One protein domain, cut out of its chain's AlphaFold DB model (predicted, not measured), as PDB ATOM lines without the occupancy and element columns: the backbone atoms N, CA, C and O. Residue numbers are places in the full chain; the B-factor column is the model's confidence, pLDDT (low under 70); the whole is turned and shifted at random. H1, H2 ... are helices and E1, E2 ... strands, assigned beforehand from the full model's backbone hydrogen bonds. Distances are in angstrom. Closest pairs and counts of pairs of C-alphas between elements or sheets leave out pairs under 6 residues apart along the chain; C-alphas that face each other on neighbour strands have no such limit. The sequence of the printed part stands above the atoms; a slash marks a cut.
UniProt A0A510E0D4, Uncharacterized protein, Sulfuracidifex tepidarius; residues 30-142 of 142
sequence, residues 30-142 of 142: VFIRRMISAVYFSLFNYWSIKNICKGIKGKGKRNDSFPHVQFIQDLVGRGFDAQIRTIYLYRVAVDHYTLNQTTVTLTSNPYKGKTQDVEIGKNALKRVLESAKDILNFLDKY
ATOM      1  N   VAL A  30     191.127 110.598 178.911       96.19
ATOM      2  CA  VAL A  30     190.709 109.976 177.647       96.19
ATOM      3  C   VAL A  30     189.731 110.895 176.923       96.19
ATOM      4  O   VAL A  30     189.932 111.189 175.740       96.19
ATOM      5  N   PHE A  31     188.723 111.412 177.629       96.06
ATOM      6  CA  PHE A  31     187.779 112.376 177.070       96.06
ATOM      7  C   PHE A  31     188.496 113.624 176.556       96.06
ATOM      8  O   PHE A  31     188.310 114.001 175.397       96.06
ATOM      9  N   ILE A  32     189.383 114.215 177.361       97.19
ATOM     10  CA  ILE A  32     190.144 115.413 176.976       97.19
ATOM     11  C   ILE A  32     190.963 115.164 175.705       97.19
ATOM     12  O   ILE A  32     190.908 115.960 174.762       97.19
ATOM     13  N   ARG A  33     191.677 114.033 175.638       98.31
ATOM     14  CA  ARG A  33     192.457 113.639 174.459       98.31
ATOM     15  C   ARG A  33     191.578 113.552 173.215       98.31
ATOM     16  O   ARG A  33     191.937 114.102 172.178       98.31
ATOM     17  N   ARG A  34     190.429 112.873 173.297       97.94
ATOM     18  CA  ARG A  34     189.520 112.704 172.148       97.94
ATOM     19  C   ARG A  34     188.854 114.011 171.727       97.94
ATOM     20  O   ARG A  34     188.724 114.249 170.528       97.94
ATOM     21  N   MET A  35     188.497 114.875 172.674       98.06
ATOM     22  CA  MET A  35     187.947 116.200 172.375       98.06
ATOM     23  C   MET A  35     188.962 117.058 171.613       98.06
ATOM     24  O   MET A  35     188.617 117.634 170.585       98.06
ATOM     25  N   ILE A  36     190.229 117.082 172.043       98.62
ATOM     26  CA  ILE A  36     191.298 117.816 171.345       98.62
ATOM     27  C   ILE A  36     191.486 117.296 169.909       98.62
ATOM     28  O   ILE A  36     191.507 118.100 168.972       98.62
ATOM     29  N   SER A  37     191.568 115.974 169.706       98.56
ATOM     30  CA  SER A  37     191.683 115.396 168.355       98.56
ATOM     31  C   SER A  37     190.476 115.765 167.488       98.56
ATOM     32  O   SER A  37     190.635 116.191 166.341       98.56
ATOM     33  N   ALA A  38     189.261 115.659 168.036       98.50
ATOM     34  CA  ALA A  38     188.029 115.988 167.326       98.50
ATOM     35  C   ALA A  38     187.964 117.471 166.924       98.50
ATOM     36  O   ALA A  38     187.594 117.768 165.786       98.50
ATOM     37  N   VAL A  39     188.396 118.397 167.789       98.75
ATOM     38  CA  VAL A  39     188.504 119.827 167.449       98.75
ATOM     39  C   VAL A  39     189.417 120.020 166.238       98.75
ATOM     40  O   VAL A  39     188.982 120.609 165.248       98.75
ATOM     41  N   TYR A  40     190.633 119.462 166.263       98.69
ATOM     42  CA  TYR A  40     191.578 119.577 165.147       98.69
ATOM     43  C   TYR A  40     190.972 119.069 163.829       98.69
ATOM     44  O   TYR A  40     190.984 119.777 162.818       98.69
ATOM     45  N   PHE A  41     190.429 117.846 163.829       98.50
ATOM     46  CA  PHE A  41     189.906 117.233 162.607       98.50
ATOM     47  C   PHE A  41     188.642 117.924 162.096       98.50
ATOM     48  O   PHE A  41     188.459 118.027 160.886       98.50
ATOM     49  N   SER A  42     187.798 118.446 162.986       98.38
ATOM     50  CA  SER A  42     186.600 119.186 162.587       98.38
ATOM     51  C   SER A  42     186.948 120.491 161.855       98.38
ATOM     52  O   SER A  42     186.406 120.747 160.780       98.38
ATOM     53  N   LEU A  43     187.926 121.259 162.355       98.62
ATOM     54  CA  LEU A  43     188.430 122.461 161.681       98.62
ATOM     55  C   LEU A  43     189.098 122.121 160.346       98.62
ATOM     56  O   LEU A  43     188.829 122.773 159.338       98.62
ATOM     57  N   PHE A  44     189.939 121.084 160.327       98.31
ATOM     58  CA  PHE A  44     190.613 120.626 159.114       98.31
ATOM     59  C   PHE A  44     189.615 120.215 158.021       98.31
ATOM     60  O   PHE A  44     189.762 120.621 156.869       98.31
ATOM     61  N   ASN A  45     188.576 119.457 158.380       97.25
ATOM     62  CA  ASN A  45     187.538 119.033 157.442       97.25
ATOM     63  C   ASN A  45     186.702 120.215 156.941       97.25
ATOM     64  O   ASN A  45     186.336 120.262 155.767       97.25
ATOM     65  N   TYR A  46     186.420 121.193 157.805       97.81
ATOM     66  CA  TYR A  46     185.698 122.394 157.396       97.81
ATOM     67  C   TYR A  46     186.521 123.261 156.431       97.81
ATOM     68  O   TYR A  46     186.025 123.729 155.403       97.81
ATOM     69  N   TRP A  47     187.812 123.415 156.711       97.88
ATOM     70  CA  TRP A  47     188.751 124.079 155.814       97.88
ATOM     71  C   TRP A  47     188.881 123.346 154.469       97.88
ATOM     72  O   TRP A  47     188.858 123.988 153.413       97.88
ATOM     73  N   SER A  48     188.984 122.014 154.474       96.62
ATOM     74  CA  SER A  48     189.174 121.236 153.246       96.62
ATOM     75  C   SER A  48     187.954 121.323 152.330       96.62
ATOM     76  O   SER A  48     188.107 121.591 151.136       96.62
ATOM     77  N   ILE A  49     186.735 121.211 152.873       95.12
ATOM     78  CA  ILE A  49     185.519 121.332 152.060       95.12
ATOM     79  C   ILE A  49     185.357 122.738 151.482       95.12
ATOM     80  O   ILE A  49     184.965 122.880 150.325       95.12
ATOM     81  N   LYS A  50     185.729 123.786 152.230       94.88
ATOM     82  CA  LYS A  50     185.715 125.155 151.704       94.88
ATOM     83  C   LYS A  50     186.691 125.337 150.544       94.88
ATOM     84  O   LYS A  50     186.337 125.975 149.557       94.88
ATOM     85  N   ASN A  51     187.881 124.743 150.616       95.50
ATOM     86  CA  ASN A  51     188.822 124.738 149.494       95.50
ATOM     87  C   ASN A  51     188.248 124.018 148.265       95.50
ATOM     88  O   ASN A  51     188.314 124.557 147.160       95.50
ATOM     89  N   ILE A  52     187.607 122.861 148.456       94.31
ATOM     90  CA  ILE A  52     186.933 122.142 147.364       94.31
ATOM     91  C   ILE A  52     185.848 123.016 146.720       94.31
ATOM     92  O   ILE A  52     185.771 123.093 145.493       94.31
ATOM     93  N   CYS A  53     185.041 123.723 147.516       91.75
ATOM     94  CA  CYS A  53     184.011 124.632 147.004       91.75
ATOM     95  C   CYS A  53     184.576 125.831 146.225       91.75
ATOM     96  O   CYS A  53     183.902 126.332 145.330       91.75
ATOM     97  N   LYS A  54     185.816 126.250 146.502       92.25
ATOM     98  CA  LYS A  54     186.557 127.254 145.714       92.25
ATOM     99  C   LYS A  54     187.182 126.690 144.431       92.25
ATOM    100  O   LYS A  54     187.854 127.418 143.709       92.25
ATOM    101  N   GLY A  55     187.008 125.398 144.153       92.62
ATOM    102  CA  GLY A  55     187.589 124.721 142.992       92.62
ATOM    103  C   GLY A  55     189.005 124.182 143.211       92.62
ATOM    104  O   GLY A  55     189.600 123.651 142.272       92.62
ATOM    105  N   ILE A  56     189.547 124.266 144.430       94.44
ATOM    106  CA  ILE A  56     190.861 123.702 144.759       94.44
ATOM    107  C   ILE A  56     190.714 122.192 144.938       94.44
ATOM    108  O   ILE A  56     189.912 121.710 145.736       94.44
ATOM    109  N   LYS A  57     191.517 121.432 144.197       92.19
ATOM    110  CA  LYS A  57     191.520 119.969 144.244       92.19
ATOM    111  C   LYS A  57     192.552 119.471 145.250       92.19
ATOM    112  O   LYS A  57     193.709 119.887 145.210       92.19
ATOM    113  N   GLY A  58     192.131 118.560 146.122       93.00
ATOM    114  CA  GLY A  58     193.039 117.756 146.931       93.00
ATOM    115  C   GLY A  58     193.705 116.656 146.099       93.00
ATOM    116  O   GLY A  58     193.651 116.637 144.871       93.00
ATOM    117  N   LYS A  59     194.320 115.702 146.789       92.81
ATOM    118  CA  LYS A  59     194.973 114.520 146.221       92.81
ATOM    119  C   LYS A  59     194.024 113.315 146.181       92.81
ATOM    120  O   LYS A  59     192.947 113.319 146.778       92.81
ATOM    121  N   GLY A  60     194.478 112.250 145.518       91.44
ATOM    122  CA  GLY A  60     193.794 110.956 145.456       91.44
ATOM    123  C   GLY A  60     192.704 110.884 144.385       91.44
ATOM    124  O   GLY A  60     192.372 111.871 143.737       91.44
ATOM    125  N   LYS A  61     192.115 109.693 144.209       91.81
ATOM    126  CA  LYS A  61     191.138 109.407 143.137       91.81
ATOM    127  C   LYS A  61     189.908 110.327 143.165       91.81
ATOM    128  O   LYS A  61     189.298 110.563 142.126       91.81
ATOM    129  N   ARG A  62     189.534 110.823 144.348       91.38
ATOM    130  CA  ARG A  62     188.377 111.707 144.558       91.38
ATOM    131  C   ARG A  62     188.749 113.185 144.725       91.38
ATOM    132  O   ARG A  62     187.843 114.008 144.790       91.38
ATOM    133  N   ASN A  63     190.040 113.532 144.708       91.81
ATOM    134  CA  ASN A  63     190.550 114.892 144.928       91.81
ATOM    135  C   ASN A  63     190.076 115.538 146.249       91.81
ATOM    136  O   ASN A  63     189.900 116.754 146.313       91.81
ATOM    137  N   ASP A  64     189.854 114.737 147.290       91.88
ATOM    138  CA  ASP A  64     189.312 115.143 148.595       91.88
ATOM    139  C   ASP A  64     190.317 114.980 149.749       91.88
ATOM    140  O   ASP A  64     190.028 115.343 150.887       91.88
ATOM    141  N   SER A  65     191.521 114.476 149.468       94.94
ATOM    142  CA  SER A  65     192.563 114.281 150.477       94.94
ATOM    143  C   SER A  65     193.542 115.453 150.504       94.94
ATOM    144  O   SER A  65     194.256 115.703 149.532       94.94
ATOM    145  N   PHE A  66     193.622 116.160 151.628       97.00
ATOM    146  CA  PHE A  66     194.561 117.267 151.809       97.00
ATOM    147  C   PHE A  66     195.661 116.897 152.815       97.00
ATOM    148  O   PHE A  66     195.381 116.258 153.829       97.00
ATOM    149  N   PRO A  67     196.923 117.294 152.589       96.12
ATOM    150  CA  PRO A  67     197.957 117.167 153.607       96.12
ATOM    151  C   PRO A  67     197.685 118.100 154.794       96.12
ATOM    152  O   PRO A  67     197.468 119.294 154.606       96.12
ATOM    153  N   HIS A  68     197.802 117.598 156.025       96.12
ATOM    154  CA  HIS A  68     197.675 118.416 157.243       96.12
ATOM    155  C   HIS A  68     198.611 119.631 157.264       96.12
ATOM    156  O   HIS A  68     198.233 120.700 157.736       96.12
ATOM    157  N   VAL A  69     199.817 119.486 156.711       96.94
ATOM    158  CA  VAL A  69     200.786 120.585 156.600       96.94
ATOM    159  C   VAL A  69     200.238 121.764 155.789       96.94
ATOM    160  O   VAL A  69     200.513 122.904 156.137       96.94
ATOM    161  N   GLN A  70     199.407 121.513 154.772       97.62
ATOM    162  CA  GLN A  70     198.814 122.573 153.954       97.62
ATOM    163  C   GLN A  70     197.810 123.403 154.762       97.62
ATOM    164  O   GLN A  70     197.818 124.625 154.671       97.62
ATOM    165  N   PHE A  71     196.991 122.749 155.590       98.06
ATOM    166  CA  PHE A  71     196.075 123.428 156.509       98.06
ATOM    167  C   PHE A  71     196.828 124.306 157.516       98.06
ATOM    168  O   PHE A  71     196.473 125.464 157.720       98.06
ATOM    169  N   ILE A  72     197.906 123.772 158.099       98.38
ATOM    170  CA  ILE A  72     198.742 124.514 159.049       98.38
ATOM    171  C   ILE A  72     199.371 125.736 158.368       98.38
ATOM    172  O   ILE A  72     199.286 126.840 158.897       98.38
ATOM    173  N   GLN A  73     199.978 125.554 157.194       98.06
ATOM    174  CA  GLN A  73     200.647 126.631 156.460       98.06
ATOM    175  C   GLN A  73     199.682 127.723 155.994       98.06
ATOM    176  O   GLN A  73     200.031 128.898 156.083       98.06
ATOM    177  N   ASP A  74     198.483 127.360 155.531       97.94
ATOM    178  CA  ASP A  74     197.475 128.347 155.141       97.94
ATOM    179  C   ASP A  74     197.064 129.201 156.346       97.94
ATOM    180  O   ASP A  74     197.128 130.421 156.274       97.94
ATOM    181  N   LEU A  75     196.753 128.592 157.497       98.38
ATOM    182  CA  LEU A  75     196.404 129.355 158.702       98.38
ATOM    183  C   LEU A  75     197.550 130.246 159.203       98.38
ATOM    184  O   LEU A  75     197.306 131.394 159.576       98.38
ATOM    185  N   VAL A  76     198.796 129.770 159.149       98.06
ATOM    186  CA  VAL A  76     199.978 130.594 159.458       98.06
ATOM    187  C   VAL A  76     200.058 131.799 158.520       98.06
ATOM    188  O   VAL A  76     200.165 132.931 158.986       98.06
ATOM    189  N   GLY A  77     199.925 131.585 157.207       97.56
ATOM    190  CA  GLY A  77     199.940 132.657 156.206       97.56
ATOM    191  C   GLY A  77     198.786 133.658 156.339       97.56
ATOM    192  O   GLY A  77     198.852 134.753 155.786       97.56
ATOM    193  N   ARG A  78     197.735 133.305 157.088       97.38
ATOM    194  CA  ARG A  78     196.562 134.144 157.373       97.38
ATOM    195  C   ARG A  78     196.634 134.846 158.733       97.38
ATOM    196  O   ARG A  78     195.670 135.505 159.107       97.38
ATOM    197  N   GLY A  79     197.749 134.721 159.456       97.56
ATOM    198  CA  GLY A  79     197.964 135.382 160.747       97.56
ATOM    199  C   GLY A  79     197.497 134.587 161.971       97.56
ATOM    200  O   GLY A  79     197.474 135.138 163.065       97.56
ATOM    201  N   PHE A  80     197.167 133.300 161.820       98.25
ATOM    202  CA  PHE A  80     196.705 132.425 162.911       98.25
ATOM    203  C   PHE A  80     197.804 131.488 163.442       98.25
ATOM    204  O   PHE A  80     197.496 130.393 163.913       98.25
ATOM    205  N   ASP A  81     199.085 131.883 163.352       98.31
ATOM    206  CA  ASP A  81     200.246 131.076 163.788       98.31
ATOM    207  C   ASP A  81     200.062 130.567 165.227       98.31
ATOM    208  O   ASP A  81     200.025 129.358 165.460       98.31
ATOM    209  N   ALA A  82     199.820 131.468 166.184       97.94
ATOM    210  CA  ALA A  82     199.681 131.107 167.594       97.94
ATOM    211  C   ALA A  82     198.543 130.097 167.848       97.94
ATOM    212  O   ALA A  82     198.730 129.107 168.568       97.94
ATOM    213  N   GLN A  83     197.380 130.311 167.228       98.69
ATOM    214  CA  GLN A  83     196.206 129.451 167.369       98.69
ATOM    215  C   GLN A  83     196.456 128.070 166.762       98.69
ATOM    216  O   GLN A  83     196.268 127.049 167.431       98.69
ATOM    217  N   ILE A  84     196.927 128.007 165.510       98.56
ATOM    218  CA  ILE A  84     197.148 126.715 164.852       98.56
ATOM    219  C   ILE A  84     198.338 125.969 165.449       98.56
ATOM    220  O   ILE A  84     198.300 124.742 165.526       98.56
ATOM    221  N   ARG A  85     199.364 126.675 165.943       98.31
ATOM    222  CA  ARG A  85     200.460 126.075 166.710       98.31
ATOM    223  C   ARG A  85     199.931 125.402 167.970       98.31
ATOM    224  O   ARG A  85     200.297 124.262 168.230       98.31
ATOM    225  N   THR A  86     199.053 126.075 168.716       98.56
ATOM    226  CA  THR A  86     198.441 125.527 169.938       98.56
ATOM    227  C   THR A  86     197.623 124.275 169.633       98.56
ATOM    228  O   THR A  86     197.834 123.229 170.248       98.56
ATOM    229  N   ILE A  87     196.735 124.347 168.640       98.56
ATOM    230  CA  ILE A  87     195.880 123.223 168.239       98.56
ATOM    231  C   ILE A  87     196.714 122.048 167.706       98.56
ATOM    232  O   ILE A  87     196.475 120.903 168.085       98.56
ATOM    233  N   TYR A  88     197.722 122.307 166.869       98.50
ATOM    234  CA  TYR A  88     198.598 121.263 166.335       98.50
ATOM    235  C   TYR A  88     199.460 120.613 167.424       98.50
ATOM    236  O   TYR A  88     199.555 119.387 167.456       98.50
ATOM    237  N   LEU A  89     200.030 121.405 168.339       98.62
ATOM    238  CA  LEU A  89     200.820 120.904 169.464       98.62
ATOM    239  C   LEU A  89     200.021 119.918 170.311       98.62
ATOM    240  O   LEU A  89     200.462 118.789 170.526       98.62
ATOM    241  N   TYR A  90     198.829 120.326 170.743       98.69
ATOM    242  CA  TYR A  90     198.001 119.476 171.585       98.69
ATOM    243  C   TYR A  90     197.421 118.288 170.826       98.69
ATOM    244  O   TYR A  90     197.362 117.211 171.404       98.69
ATOM    245  N   ARG A  91     197.097 118.415 169.532       98.12
ATOM    246  CA  ARG A  91     196.733 117.259 168.695       98.12
ATOM    247  C   ARG A  91     197.851 116.216 168.663       98.12
ATOM    248  O   ARG A  91     197.590 115.031 168.823       98.12
ATOM    249  N   VAL A  92     199.100 116.641 168.473       98.25
ATOM    250  CA  VAL A  92     200.244 115.716 168.476       98.25
ATOM    251  C   VAL A  92     200.423 115.077 169.856       98.25
ATOM    252  O   VAL A  92     200.587 113.862 169.928       98.25
ATOM    253  N   ALA A  93     200.326 115.861 170.935       98.44
ATOM    254  CA  ALA A  93     200.413 115.360 172.307       98.44
ATOM    255  C   ALA A  93     199.397 114.237 172.574       98.44
ATOM    256  O   ALA A  93     199.753 113.160 173.043       98.44
ATOM    257  N   VAL A  94     198.127 114.474 172.230       98.44
ATOM    258  CA  VAL A  94     197.035 113.563 172.592       98.44
ATOM    259  C   VAL A  94     196.988 112.291 171.746       98.44
ATOM    260  O   VAL A  94     196.452 111.290 172.223       98.44
ATOM    261  N   ASP A  95     197.527 112.327 170.521       97.44
ATOM    262  CA  ASP A  95     197.469 111.218 169.558       97.44
ATOM    263  C   ASP A  95     198.758 110.385 169.487       97.44
ATOM    264  O   ASP A  95     198.714 109.247 169.020       97.44
ATOM    265  N   HIS A  96     199.904 110.931 169.909       96.94
ATOM    266  CA  HIS A  96     201.207 110.280 169.719       96.94
ATOM    267  C   HIS A  96     202.011 110.063 171.006       96.94
ATOM    268  O   HIS A  96     203.031 109.380 170.956       96.94
ATOM    269  N   TYR A  97     201.567 110.599 172.145       97.50
ATOM    270  CA  TYR A  97     202.270 110.476 173.422       97.50
ATOM    271  C   TYR A  97     201.348 109.905 174.497       97.50
ATOM    272  O   TYR A  97     200.264 110.433 174.732       97.50
ATOM    273  N   THR A  98     201.784 108.841 175.173       96.88
ATOM    274  CA  THR A  98     200.983 108.162 176.210       96.88
ATOM    275  C   THR A  98     201.127 108.808 177.587       96.88
ATOM    276  O   THR A  98     200.182 108.790 178.365       96.88
ATOM    277  N   LEU A  99     202.292 109.385 177.897       97.94
ATOM    278  CA  LEU A  99     202.552 110.008 179.196       97.94
ATOM    279  C   LEU A  99     201.843 111.362 179.335       97.94
ATOM    280  O   LEU A  99     201.574 112.044 178.342       97.94
ATOM    281  N   ASN A 100     201.579 111.744 180.581       96.62
ATOM    282  CA  ASN A 100     201.058 113.046 180.967       96.62
ATOM    283  C   ASN A 100     201.641 113.429 182.341       96.62
ATOM    284  O   ASN A 100     201.298 112.814 183.345       96.62
ATOM    285  N   GLN A 101     202.557 114.390 182.455       96.62
ATOM    286  CA  GLN A 101     203.091 115.302 181.430       96.62
ATOM    287  C   GLN A 101     203.989 114.620 180.373       96.62
ATOM    288  O   GLN A 101     204.412 113.475 180.534       96.62
ATOM    289  N   THR A 102     204.270 115.319 179.262       98.00
ATOM    290  CA  THR A 102     205.137 114.822 178.175       98.00
ATOM    291  C   THR A 102     205.845 115.945 177.401       98.00
ATOM    292  O   THR A 102     205.413 117.096 177.438       98.00
ATOM    293  N   THR A 103     206.898 115.603 176.651       98.31
ATOM    294  CA  THR A 103     207.637 116.514 175.760       98.31
ATOM    295  C   THR A 103     207.316 116.195 174.305       98.31
ATOM    296  O   THR A 103     207.679 115.136 173.789       98.31
ATOM    297  N   VAL A 104     206.658 117.124 173.616       98.19
ATOM    298  CA  VAL A 104     206.208 116.929 172.234       98.19
ATOM    299  C   VAL A 104     207.195 117.524 171.247       98.19
ATOM    300  O   VAL A 104     207.528 118.702 171.346       98.19
ATOM    301  N   THR A 105     207.574 116.746 170.232       98.00
ATOM    302  CA  THR A 105     208.366 117.205 169.086       98.00
ATOM    303  C   THR A 105     207.476 117.310 167.857       98.00
ATOM    304  O   THR A 105     206.919 116.320 167.381       98.00
ATOM    305  N   LEU A 106     207.352 118.514 167.304       96.94
ATOM    306  CA  LEU A 106     206.532 118.748 166.118       96.94
ATOM    307  C   LEU A 106     207.263 118.302 164.852       96.94
ATOM    308  O   LEU A 106     208.440 118.592 164.649       96.94
ATOM    309  N   THR A 107     206.554 117.593 163.975       93.25
ATOM    310  CA  THR A 107     207.148 116.940 162.795       93.25
ATOM    311  C   THR A 107     206.814 117.635 161.478       93.25
ATOM    312  O   THR A 107     207.487 117.404 160.473       93.25
ATOM    313  N   SER A 108     205.801 118.506 161.467       92.62
ATOM    314  CA  SER A 108     205.353 119.229 160.273       92.62
ATOM    315  C   SER A 108     205.807 120.686 160.273       92.62
ATOM    316  O   SER A 108     205.844 121.351 161.309       92.62
ATOM    317  N   ASN A 109     206.119 121.199 159.083       93.56
ATOM    318  CA  ASN A 109     206.388 122.621 158.877       93.56
ATOM    319  C   ASN A 109     205.145 123.470 159.221       93.56
ATOM    320  O   ASN A 109     204.023 122.993 159.046       93.56
ATOM    321  N   PRO A 110     205.322 124.719 159.687       96.44
ATOM    322  CA  PRO A 110     206.595 125.424 159.892       96.44
ATOM    323  C   PRO A 110     207.253 125.150 161.258       96.44
ATOM    324  O   PRO A 110     208.242 125.786 161.609       96.44
ATOM    325  N   TYR A 111     206.725 124.211 162.047       97.00
ATOM    326  CA  TYR A 111     207.182 123.968 163.419       97.00
ATOM    327  C   TYR A 111     208.118 122.771 163.565       97.00
ATOM    328  O   TYR A 111     208.434 122.384 164.687       97.00
ATOM    329  N   LYS A 112     208.537 122.162 162.454       96.69
ATOM    330  CA  LYS A 112     209.342 120.943 162.452       96.69
ATOM    331  C   LYS A 112     210.579 121.101 163.343       96.69
ATOM    332  O   LYS A 112     211.322 122.066 163.207       96.69
ATOM    333  N   GLY A 113     210.787 120.140 164.238       96.19
ATOM    334  CA  GLY A 113     211.913 120.113 165.173       96.19
ATOM    335  C   GLY A 113     211.724 120.960 166.433       96.19
ATOM    336  O   GLY A 113     212.530 120.836 167.348       96.19
ATOM    337  N   LYS A 114     210.664 121.778 166.533       96.81
ATOM    338  CA  LYS A 114     210.342 122.480 167.783       96.81
ATOM    339  C   LYS A 114     209.837 121.477 168.818       96.81
ATOM    340  O   LYS A 114     208.938 120.684 168.522       96.81
ATOM    341  N   THR A 115     210.390 121.562 170.020       97.56
ATOM    342  CA  THR A 115     209.991 120.776 171.186       97.56
ATOM    343  C   THR A 115     209.245 121.649 172.190       97.56
ATOM    344  O   THR A 115     209.501 122.852 172.287       97.56
ATOM    345  N   GLN A 116     208.286 121.070 172.911       97.88
ATOM    346  CA  GLN A 116     207.597 121.758 173.999       97.88
ATOM    347  C   GLN A 116     207.052 120.763 175.027       97.88
ATOM    348  O   GLN A 116     206.385 119.795 174.658       97.88
ATOM    349  N   ASP A 117     207.289 121.049 176.307       98.25
ATOM    350  CA  ASP A 117     206.666 120.333 177.416       98.25
ATOM    351  C   ASP A 117     205.203 120.739 177.553       98.25
ATOM    352  O   ASP A 117     204.843 121.922 177.481       98.25
ATOM    353  N   VAL A 118     204.343 119.742 177.714       98.12
ATOM    354  CA  VAL A 118     202.905 119.935 177.822       98.12
ATOM    355  C   VAL A 118     202.304 119.023 178.879       98.12
ATOM    356  O   VAL A 118     202.705 117.877 179.072       98.12
ATOM    357  N   GLU A 119     201.259 119.544 179.506       98.25
ATOM    358  CA  GLU A 119     200.321 118.786 180.321       98.25
ATOM    359  C   GLU A 119     198.992 118.677 179.578       98.25
ATOM    360  O   GLU A 119     198.484 119.672 179.040       98.25
ATOM    361  N   ILE A 120     198.436 117.470 179.531       97.81
ATOM    362  CA  ILE A 120     197.137 117.184 178.931       97.81
ATOM    363  C   ILE A 120     196.100 117.253 180.048       97.81
ATOM    364  O   ILE A 120     196.070 116.436 180.959       97.81
ATOM    365  N   GLY A 121     195.236 118.256 179.982       96.12
ATOM    366  CA  GLY A 121     194.236 118.488 181.014       96.12
ATOM    367  C   GLY A 121     193.205 119.521 180.587       96.12
ATOM    368  O   GLY A 121     193.229 120.033 179.463       96.12
ATOM    369  N   LYS A 122     192.309 119.875 181.509       95.69
ATOM    370  CA  LYS A 122     191.221 120.839 181.281       95.69
ATOM    371  C   LYS A 122     191.724 122.184 180.742       95.69
ATOM    372  O   LYS A 122     191.140 122.743 179.816       95.69
ATOM    373  N   ASN A 123     192.868 122.658 181.239       95.81
ATOM    374  CA  ASN A 123     193.508 123.887 180.757       95.81
ATOM    375  C   ASN A 123     194.005 123.780 179.306       95.81
ATOM    376  O   ASN A 123     193.919 124.752 178.556       95.81
ATOM    377  N   ALA A 124     194.513 122.615 178.895       97.56
ATOM    378  CA  ALA A 124     194.912 122.381 177.509       97.56
ATOM    379  C   ALA A 124     193.697 122.393 176.578       97.56
ATOM    380  O   ALA A 124     193.711 123.091 175.565       97.56
ATOM    381  N   LEU A 125     192.623 121.692 176.960       97.75
ATOM    382  CA  LEU A 125     191.370 121.690 176.208       97.75
ATOM    383  C   LEU A 125     190.786 123.103 176.079       97.75
ATOM    384  O   LEU A 125     190.407 123.497 174.979       97.75
ATOM    385  N   LYS A 126     190.783 123.893 177.160       97.94
ATOM    386  CA  LYS A 126     190.323 125.289 177.138       97.94
ATOM    387  C   LYS A 126     191.082 126.124 176.101       97.94
ATOM    388  O   LYS A 126     190.454 126.725 175.235       97.94
ATOM    389  N   ARG A 127     192.422 126.089 176.122       98.31
ATOM    390  CA  ARG A 127     193.261 126.809 175.141       98.31
ATOM    391  C   ARG A 127     193.008 126.355 173.703       98.31
ATOM    392  O   ARG A 127     193.021 127.170 172.781       98.31
ATOM    393  N   VAL A 128     192.789 125.053 173.505       98.69
ATOM    394  CA  VAL A 128     192.456 124.479 172.193       98.69
ATOM    395  C   VAL A 128     191.099 124.986 171.704       98.69
ATOM    396  O   VAL A 128     191.006 125.397 170.551       98.69
ATOM    397  N   LEU A 129     190.072 125.012 172.557       98.50
ATOM    398  CA  LEU A 129     188.737 125.516 172.208       98.50
ATOM    399  C   LEU A 129     188.746 127.025 171.923       98.50
ATOM    400  O   LEU A 129     188.138 127.465 170.952       98.50
ATOM    401  N   GLU A 130     189.475 127.815 172.713       98.38
ATOM    402  CA  GLU A 130     189.677 129.250 172.465       98.38
ATOM    403  C   GLU A 130     190.334 129.489 171.099       98.38
ATOM    404  O   GLU A 130     189.774 130.189 170.257       98.38
ATOM    405  N   SER A 131     191.451 128.805 170.827       98.69
ATOM    406  CA  SER A 131     192.142 128.872 169.530       98.69
ATOM    407  C   SER A 131     191.250 128.414 168.370       98.69
ATOM    408  O   SER A 131     191.325 128.945 167.261       98.69
ATOM    409  N   ALA A 132     190.402 127.411 168.611       98.56
ATOM    410  CA  ALA A 132     189.498 126.870 167.606       98.56
ATOM    411  C   ALA A 132     188.408 127.866 167.219       98.56
ATOM    412  O   ALA A 132     188.086 127.959 166.037       98.56
ATOM    413  N   LYS A 133     187.868 128.628 168.176       98.44
ATOM    414  CA  LYS A 133     186.874 129.676 167.900       98.44
ATOM    415  C   LYS A 133     187.445 130.789 167.030       98.44
ATOM    416  O   LYS A 133     186.786 131.196 166.076       98.44
ATOM    417  N   ASP A 134     188.670 131.229 167.305       98.00
ATOM    418  CA  ASP A 134     189.353 132.239 166.488       98.00
ATOM    419  C   ASP A 134     189.495 131.776 165.032       98.00
ATOM    420  O   ASP A 134     189.097 132.480 164.101       98.00
ATOM    421  N   ILE A 135     190.002 130.553 164.836       98.44
ATOM    422  CA  ILE A 135     190.137 129.951 163.505       98.44
ATOM    423  C   ILE A 135     188.766 129.762 162.854       98.44
ATOM    424  O   ILE A 135     188.621 130.008 161.659       98.44
ATOM    425  N   LEU A 136     187.749 129.346 163.606       97.62
ATOM    426  CA  LEU A 136     186.411 129.116 163.073       97.62
ATOM    427  C   LEU A 136     185.754 130.405 162.574       97.62
ATOM    428  O   LEU A 136     185.213 130.417 161.471       97.62
ATOM    429  N   ASN A 137     185.871 131.497 163.330       97.19
ATOM    430  CA  ASN A 137     185.373 132.814 162.927       97.19
ATOM    431  C   ASN A 137     185.998 133.283 161.605       97.19
ATOM    432  O   ASN A 137     185.339 133.925 160.782       97.19
ATOM    433  N   PHE A 138     187.274 132.957 161.387       97.19
ATOM    434  CA  PHE A 138     187.934 133.163 160.104       97.19
ATOM    435  C   PHE A 138     187.401 132.217 159.026       97.19
ATOM    436  O   PHE A 138     187.021 132.673 157.946       97.19
ATOM    437  N   LEU A 139     187.329 130.915 159.320       96.88
ATOM    438  CA  LEU A 139     186.865 129.907 158.374       96.88
ATOM    439  C   LEU A 139     185.435 130.161 157.909       96.88
ATOM    440  O   LEU A 139     185.150 129.861 156.760       96.88
ATOM    441  N   ASP A 140     184.555 130.769 158.699       95.50
ATOM    442  CA  ASP A 140     183.209 131.145 158.247       95.50
ATOM    443  C   ASP A 140     183.239 132.112 157.052       95.50
ATOM    444  O   ASP A 140     182.444 131.974 156.118       95.50
ATOM    445  N   LYS A 141     184.224 133.017 157.023       92.75
ATOM    446  CA  LYS A 141     184.434 134.023 155.967       92.75
ATOM    447  C   LYS A 141     185.405 133.568 154.873       92.75
ATOM    448  O   LYS A 141     185.548 134.266 153.875       92.75
ATOM    449  N   TYR A 142     186.072 132.432 155.086       87.31
ATOM    450  CA  TYR A 142     187.093 131.879 154.198       87.31
ATOM    451  C   TYR A 142     186.555 131.543 152.818       87.31
ATOM    452  O   TYR A 142     185.597 130.737 152.710       87.31
TER     453      TYR A 142
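This is residues 30 to 142 of the 142 residues of an uncharacterized protein of Sulfuracidifex tepidarius (UniProt A0A510E0D4). A small two-stranded hairpin, E1 and E2, packs on residues 89 to 96 of helix H3, which crosses two long helices, H1 and H4, lying side by side and running the same way. The short helix H2 folds back beside H3, and a long loop, residues 54 to 67, turns back from the end of H1 to the start of H2. The 113 printed residues hold the order H1 H2 H3 E1 E2 H4, mostly helix, with an antiparallel sheet E1 - E2. The whole is compact, radius of gyration of the C-alphas 14.1 A, with an elongated outline of 42 by 26 by 25 A.

E1 is residues 102 to 105 and E2 residues 115 to 118. H3 is residues 81 to 96, 21.6 A long, and H2 residues 68 to 77. H1, residues 30 to 53, is 34.6 A long and begins at C-alpha 30 (190.709, 109.976, 177.647). H4, residues 122 to 141, is 29.3 A long and ends at C-alpha 141 (184.434, 134.023, 155.967).

In the hairpin of E1 and E2, N 104 and O 116 are within hydrogen-bond range at 2.9 A. The closest C-alphas of H3 and E1, Ala 93 and Val 104, are 6.0 A apart. H3 touches H4 with residues 83 to 90 alone, closest C-alphas Gln 83 and Ser 131, 4.6 A, at a steep tilt of 52 degrees, opposite ways. H1 touches H3 with residues 33 to 40 alone, closest C-alphas Arg 33 and Val 94, 4.9 A, at a steep tilt of 54 degrees. H1 and H4 touch at a shallow tilt of 11 degrees, the same way, closest C-alphas Ile 36 and Leu 125, 6.2 A. H2 and H3 form a helical hairpin, closest C-alphas Ile 72 and Ile 84, 6.4 A. Every O i to N i+4 pair is within hydrogen-bond range in H1, H2 and H3, and 15 of 16 in H4.

The C-alphas farthest apart, Gly 55 and Gln 101, are 42.5 A apart. The printed part has no cut, the link from H1 to H2 is long, and no printed residue is under 70 in pLDDT.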